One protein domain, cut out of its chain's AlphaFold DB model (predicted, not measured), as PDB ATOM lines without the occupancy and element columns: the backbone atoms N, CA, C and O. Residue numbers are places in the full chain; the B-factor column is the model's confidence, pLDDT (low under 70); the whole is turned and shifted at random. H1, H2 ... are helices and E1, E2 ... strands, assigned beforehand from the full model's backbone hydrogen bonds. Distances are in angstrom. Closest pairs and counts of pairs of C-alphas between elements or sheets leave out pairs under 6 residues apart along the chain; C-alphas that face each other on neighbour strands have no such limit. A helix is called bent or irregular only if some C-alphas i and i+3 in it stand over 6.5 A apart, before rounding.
ATOM      1  N   SER A 161     193.825 149.737 196.106       81.00
ATOM      2  CA  SER A 161     193.039 150.475 197.104       81.00
ATOM      3  C   SER A 161     191.687 149.767 197.227       81.00
ATOM      4  O   SER A 161     191.023 149.523 196.215       81.00
ATOM      5  N   ARG A 162     191.314 149.327 198.433       78.81
ATOM      6  CA  ARG A 162     190.037 148.650 198.705       78.81
ATOM      7  C   ARG A 162     189.318 149.313 199.880       78.81
ATOM      8  O   ARG A 162     189.956 149.563 200.902       78.81
ATOM      9  N   PRO A 163     188.001 149.559 199.779       76.00
ATOM     10  CA  PRO A 163     187.217 149.981 200.931       76.00
ATOM     11  C   PRO A 163     187.124 148.827 201.939       76.00
ATOM     12  O   PRO A 163     186.817 147.690 201.580       76.00
ATOM     13  N   GLY A 164     187.426 149.128 203.197       68.31
ATOM     14  CA  GLY A 164     187.279 148.238 204.343       68.31
ATOM     15  C   GLY A 164     185.907 148.391 205.016       68.31
ATOM     16  O   GLY A 164     185.115 149.259 204.645       68.31
ATOM     17  N   PRO A 165     185.596 147.555 206.020       67.25
ATOM     18  CA  PRO A 165     184.304 147.583 206.694       67.25
ATOM     19  C   PRO A 165     184.106 148.894 207.465       67.25
ATOM     20  O   PRO A 165     184.873 149.216 208.382       67.25
ATOM     21  N   ALA A 166     183.049 149.624 207.105       68.81
ATOM     22  CA  ALA A 166     182.586 150.783 207.852       68.81
ATOM     23  C   ALA A 166     181.870 150.336 209.135       68.81
ATOM     24  O   ALA A 166     181.111 149.364 209.134       68.81
ATOM     25  N   ALA A 167     182.122 151.037 210.236       67.69
ATOM     26  CA  ALA A 167     181.493 150.776 211.523       67.69
ATOM     27  C   ALA A 167     180.869 152.064 212.060       67.69
ATOM     28  O   ALA A 167     181.501 153.118 212.050       67.69
ATOM     29  N   VAL A 168     179.635 151.967 212.553       66.81
ATOM     30  CA  VAL A 168     178.931 153.079 213.196       66.81
ATOM     31  C   VAL A 168     178.848 152.782 214.686       66.81
ATOM     32  O   VAL A 168     178.287 151.761 215.090       66.81
ATOM     33  N   SER A 169     179.425 153.656 215.507       63.56
ATOM     34  CA  SER A 169     179.376 153.554 216.964       63.56
ATOM     35  C   SER A 169     178.832 154.857 217.542       63.56
ATOM     36  O   SER A 169     179.541 155.854 217.662       63.56
ATOM     37  N   GLY A 170     177.537 154.863 217.871       70.56
ATOM     38  CA  GLY A 170     176.851 156.058 218.363       70.56
ATOM     39  C   GLY A 170     176.790 157.162 217.304       70.56
ATOM     40  O   GLY A 170     176.224 156.962 216.234       70.56
ATOM     41  N   GLU A 171     177.364 158.325 217.614       70.75
ATOM     42  CA  GLU A 171     177.430 159.498 216.726       70.75
ATOM     43  C   GLU A 171     178.685 159.509 215.831       70.75
ATOM     44  O   GLU A 171     178.883 160.447 215.061       70.75
ATOM     45  N   LEU A 172     179.540 158.484 215.927       67.19
ATOM     46  CA  LEU A 172     180.789 158.379 215.178       67.19
ATOM     47  C   LEU A 172     180.667 157.336 214.058       67.19
ATOM     48  O   LEU A 172     180.394 156.158 214.311       67.19
ATOM     49  N   GLU A 173     180.898 157.772 212.824       74.06
ATOM     50  CA  GLU A 173     181.031 156.918 211.644       74.06
ATOM     51  C   GLU A 173     182.518 156.730 211.333       74.06
ATOM     52  O   GLU A 173     183.243 157.705 211.129       74.06
ATOM     53  N   THR A 174     182.976 155.478 211.297       75.75
ATOM     54  CA  THR A 174     184.349 155.122 210.924       75.75
ATOM     55  C   THR A 174     184.337 154.397 209.585       75.75
ATOM     56  O   THR A 174     183.777 153.305 209.484       75.75
ATOM     57  N   GLU A 175     184.990 154.959 208.570       76.19
ATOM     58  CA  GLU A 175     185.231 154.297 207.282       76.19
ATOM     59  C   GLU A 175     186.685 153.817 207.224       76.19
ATOM     60  O   GLU A 175     187.587 154.531 207.652       76.19
ATOM     61  N   ARG A 176     186.937 152.607 206.714       80.88
ATOM     62  CA  ARG A 176     188.295 152.055 206.579       80.88
ATOM     63  C   ARG A 176     188.670 151.908 205.115       80.88
ATOM     64  O   ARG A 176     187.811 151.617 204.291       80.88
ATOM     65  N   ALA A 177     189.950 152.041 204.798       80.19
ATOM     66  CA  ALA A 177     190.507 151.712 203.493       80.19
ATOM     67  C   ALA A 177     191.823 150.947 203.657       80.19
ATOM     68  O   ALA A 177     192.682 151.333 204.449       80.19
ATOM     69  N   GLU A 178     191.978 149.874 202.889       83.69
ATOM     70  CA  GLU A 178     193.222 149.119 202.771       83.69
ATOM     71  C   GLU A 178     193.933 149.530 201.482       83.69
ATOM     72  O   GLU A 178     193.381 149.403 200.385       83.69
ATOM     73  N   LEU A 179     195.168 150.008 201.606       83.12
ATOM     74  CA  LEU A 179     196.014 150.395 200.485       83.12
ATOM     75  C   LEU A 179     197.302 149.579 200.500       83.12
ATOM     76  O   LEU A 179     197.945 149.424 201.538       83.12
ATOM     77  N   ARG A 180     197.723 149.101 199.328       85.50
ATOM     78  CA  ARG A 180     199.066 148.550 199.136       85.50
ATOM     79  C   ARG A 180     199.841 149.438 198.182       85.50
ATOM     80  O   ARG A 180     199.410 149.657 197.053       85.50
ATOM     81  N   VAL A 181     200.985 149.930 198.635       85.31
ATOM     82  CA  VAL A 181     201.813 150.918 197.943       85.31
ATOM     83  C   VAL A 181     203.230 150.363 197.797       85.31
ATOM     84  O   VAL A 181     203.741 149.711 198.705       85.31
ATOM     85  N   ARG A 182     203.870 150.576 196.648       84.19
ATOM     86  CA  ARG A 182     205.240 150.135 196.362       84.19
ATOM     87  C   ARG A 182     206.137 151.321 196.031       84.19
ATOM     88  O   ARG A 182     205.710 152.274 195.379       84.19
ATOM     89  N   GLY A 183     207.385 151.250 196.476       83.69
ATOM     90  CA  GLY A 183     208.397 152.268 196.207       83.69
ATOM     91  C   GLY A 183     209.630 152.092 197.085       83.69
ATOM     92  O   GLY A 183     209.790 151.068 197.749       83.69
ATOM     93  N   SER A 184     210.515 153.089 197.104       81.19
ATOM     94  CA  SER A 184     211.664 153.070 198.012       81.19
ATOM     95  C   SER A 184     211.207 153.183 199.471       81.19
ATOM     96  O   SER A 184     210.232 153.869 199.784       81.19
ATOM     97  N   VAL A 185     211.934 152.541 200.389       76.62
ATOM     98  CA  VAL A 185     211.619 152.571 201.831       76.62
ATOM     99  C   VAL A 185     211.563 154.006 202.367       76.62
ATOM    100  O   VAL A 185     210.664 154.340 203.135       76.62
ATOM    101  N   ALA A 186     212.470 154.878 201.918       76.50
ATOM    102  CA  ALA A 186     212.494 156.283 202.318       76.50
ATOM    103  C   ALA A 186     211.218 157.036 201.897       76.50
ATOM    104  O   ALA A 186     210.637 157.759 202.705       76.50
ATOM    105  N   ASN A 187     210.739 156.817 200.667       81.44
ATOM    106  CA  ASN A 187     209.528 157.471 200.170       81.44
ATOM    107  C   ASN A 187     208.265 156.910 200.837       81.44
ATOM    108  O   ASN A 187     207.340 157.667 201.119       81.44
ATOM    109  N   LEU A 188     208.235 155.608 201.146       82.19
ATOM    110  CA  LEU A 188     207.132 154.971 201.875       82.19
ATOM    111  C   LEU A 188     206.996 155.520 203.305       82.19
ATOM    112  O   LEU A 188     205.889 155.822 203.748       82.19
ATOM    113  N   LEU A 189     208.117 155.699 204.010       81.25
ATOM    114  CA  LEU A 189     208.133 156.288 205.353       81.25
ATOM    115  C   LEU A 189     207.795 157.785 205.334       81.25
ATOM    116  O   LEU A 189     207.063 158.258 206.203       81.25
ATOM    117  N   GLY A 190     208.280 158.522 204.330       82.19
ATOM    118  CA  GLY A 190     207.921 159.926 204.126       82.19
ATOM    119  C   GLY A 190     206.424 160.111 203.869       82.19
ATOM    120  O   GLY A 190     205.798 160.972 204.480       82.19
ATOM    121  N   TRP A 191     205.837 159.249 203.037       84.56
ATOM    122  CA  TRP A 191     204.404 159.244 202.749       84.56
ATOM    123  C   TRP A 191     203.556 158.944 203.994       84.56
ATOM    124  O   TRP A 191     202.603 159.671 204.263       84.56
ATOM    125  N   LEU A 192     203.932 157.949 204.809       81.56
ATOM    126  CA  LEU A 192     203.253 157.665 206.084       81.56
ATOM    127  C   LEU A 192     203.272 158.869 207.040       81.56
ATOM    128  O   LEU A 192     202.260 159.172 207.671       81.56
ATOM    129  N   ALA A 193     204.402 159.577 207.120       79.69
ATOM    130  CA  ALA A 193     204.526 160.778 207.944       79.69
ATOM    131  C   ALA A 193     203.688 161.957 207.418       79.69
ATOM    132  O   ALA A 193     203.296 162.829 208.191       79.69
ATOM    133  N   GLU A 194     203.423 162.010 206.112       82.50
ATOM    134  CA  GLU A 194     202.568 163.030 205.505       82.50
ATOM    135  C   GLU A 194     201.079 162.736 205.733       82.50
ATOM    136  O   GLU A 194     200.326 163.658 206.041       82.50
ATOM    137  N   VAL A 195     200.670 161.462 205.692       78.75
ATOM    138  CA  VAL A 195     199.301 161.029 206.029       78.75
ATOM    139  C   VAL A 195     198.939 161.393 207.474       78.75
ATOM    140  O   VAL A 195     197.858 161.926 207.707       78.75
ATOM    141  N   ASP A 196     199.858 161.194 208.423       69.81
ATOM    142  CA  ASP A 196     199.656 161.523 209.848       69.81
ATOM    143  C   ASP A 196     199.569 163.042 210.119       69.81
ATOM    144  O   ASP A 196     199.057 163.483 211.145       69.81
ATOM    145  N   ARG A 197     200.046 163.875 209.182       73.88
ATOM    146  CA  ARG A 197     200.004 165.346 209.279       73.88
ATOM    147  C   ARG A 197     198.759 165.971 208.649       73.88
ATOM    148  O   ARG A 197     198.585 167.188 208.756       73.88
ATOM    149  N   LEU A 198     197.905 165.195 207.978       71.81
ATOM    150  CA  LEU A 198     196.705 165.739 207.346       71.81
ATOM    151  C   LEU A 198     195.664 166.150 208.412       71.81
ATOM    152  O   LEU A 198     195.286 165.340 209.251       71.81
ATOM    153  N   PRO A 199     195.129 167.386 208.374       56.47
ATOM    154  CA  PRO A 199     194.231 167.937 209.403       56.47
ATOM    155  C   PRO A 199     192.783 167.408 209.357       56.47
ATOM    156  O   PRO A 199     191.870 168.013 209.921       56.47
ATOM    157  N   ARG A 200     192.538 166.284 208.683       60.25
ATOM    158  CA  ARG A 200     191.255 165.573 208.695       60.25
ATOM    159  C   ARG A 200     191.485 164.269 209.440       60.25
ATOM    160  O   ARG A 200     192.517 163.662 209.234       60.25
ATOM    161  N   HIS A 201     190.528 163.905 210.282       63.91
ATOM    162  CA  HIS A 201     190.292 162.686 211.068       63.91
ATOM    163  C   HIS A 201     190.738 161.315 210.487       63.91
ATOM    164  O   HIS A 201     189.990 160.347 210.564       63.91
ATOM    165  N   LEU A 202     191.932 161.215 209.911       71.75
ATOM    166  CA  LEU A 202     192.537 160.030 209.325       71.75
ATOM    167  C   LEU A 202     193.576 159.478 210.294       71.75
ATOM    168  O   LEU A 202     194.432 160.219 210.768       71.75
ATOM    169  N   ALA A 203     193.516 158.181 210.573       74.25
ATOM    170  CA  ALA A 203     194.522 157.489 211.361       74.25
ATOM    171  C   ALA A 203     194.984 156.226 210.639       74.25
ATOM    172  O   ALA A 203     194.187 155.482 210.069       74.25
ATOM    173  N   VAL A 204     196.285 155.960 210.686       78.81
ATOM    174  CA  VAL A 204     196.833 154.666 210.273       78.81
ATOM    175  C   VAL A 204     196.585 153.665 211.407       78.81
ATOM    176  O   VAL A 204     197.182 153.794 212.473       78.81
ATOM    177  N   GLU A 205     195.700 152.683 211.195       76.81
ATOM    178  CA  GLU A 205     195.374 151.652 212.199       76.81
ATOM    179  C   GLU A 205     196.423 150.538 212.219       76.81
ATOM    180  O   GLU A 205     196.845 150.080 213.280       76.81
ATOM    181  N   GLN A 206     196.860 150.102 211.037       75.31
ATOM    182  CA  GLN A 206     197.837 149.033 210.884       75.31
ATOM    183  C   GLN A 206     198.681 149.287 209.641       75.31
ATOM    184  O   GLN A 206     198.165 149.698 208.604       75.31
ATOM    185  N   PHE A 207     199.979 149.007 209.721       81.81
ATOM    186  CA  PHE A 207     200.839 148.967 208.547       81.81
ATOM    187  C   PHE A 207     201.830 147.806 208.641       81.81
ATOM    188  O   PHE A 207     202.250 147.413 209.727       81.81
ATOM    189  N   SER A 208     202.196 147.249 207.490       79.94
ATOM    190  CA  SER A 208     203.228 146.225 207.346       79.94
ATOM    191  C   SER A 208     204.115 146.588 206.164       79.94
ATOM    192  O   SER A 208     203.620 146.807 205.056       79.94
ATOM    193  N   LEU A 209     205.418 146.693 206.413       81.69
ATOM    194  CA  LEU A 209     206.424 147.017 205.409       81.69
ATOM    195  C   LEU A 209     207.225 145.755 205.079       81.69
ATOM    196  O   LEU A 209     208.023 145.285 205.887       81.69
ATOM    197  N   GLU A 210     207.025 145.221 203.879       80.12
ATOM    198  CA  GLU A 210     207.810 144.119 203.333       80.12
ATOM    199  C   GLU A 210     209.012 144.687 202.574       80.12
ATOM    200  O   GLU A 210     208.861 145.408 201.582       80.12
TER     201      GLU A 210
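This is residues 161 to 210 of the 637 residues of the protein "Secretin_N domain-containing protein" of Pandoraea oxalativorans (UniProt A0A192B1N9). A long two-stranded hairpin, E1 and E2, makes a narrow ribbon, and its turn at residues 168 to 173 sticks out at one end. E2 is the longer strand; after its last residue, Gly 183, the backbone folds back through the one helix, H1, and then turns again into the bent strand E3, in a loose zigzag with few contacts. The printed part has 50 residues with three named strands and one named helix, in the order E1, E2, H1, E3; the sheet, in the order E1 - E2, is antiparallel, and the class is mixed, helices and strands. The whole is loose, with a radius of gyration of the C-alphas of 12.8 A, and elongated, spanning 40 by 22 by 14 A.

Start with the sheet: E1, residues 161 to 169, and E2, residues 172 to 183, are antiparallel neighbours, 159 degrees between their directions, and form a hairpin. Look for N 164 and O 176, 2.7 A apart, and N 174 and O 167, 2.9 A apart, both within hydrogen-bond range. The C-alphas of Ser 161 and Leu 179 face each other at 4.5 A. Go on to H1, residues 185 to 195: its closest C-alphas to E2 are those of Leu 188 and Arg 182, 7.6 A apart. In H1 every O i to N i+4 pair is within hydrogen-bond range. E3, residues 202 to 210, pairs with no named strand; its closest C-alphas to H1 are those of Leu 202 and Val 195, 7.6 A apart. E2 and E3 are near each other, with 18 pairs of C-alphas within 10 A but no pair within 8 A. E1 is apart from H1 and from E3.

Find C-alpha 172 at (180.789, 158.379, 215.178); from there E2, the longest strand with 12 residues, runs 34.1 A to C-alpha 183. E1 begins at C-alpha 161, at (193.039, 150.475, 197.104), and covers 24.3 A to C-alpha 169. H1 runs 15.5 A from C-alpha 185 to C-alpha 195. E3 bends by 60 degrees at Glu 205 and measures 22.9 A from C-alpha 202 to C-alpha 210, at (207.810, 144.119, 203.333).

The two C-alphas farthest apart are those of Gly 170 and Ser 184, at 40.4 A. The printed part has no cut. The links E1 to E2 and E2 to H1 are tight, the link H1 to E3 is short, and no link is long. Look in the B-factor column for pLDDT under 70 at residues 164 to 169, 172, 196 and 199 to 201 of this model; the mean of the printed part is 76.1.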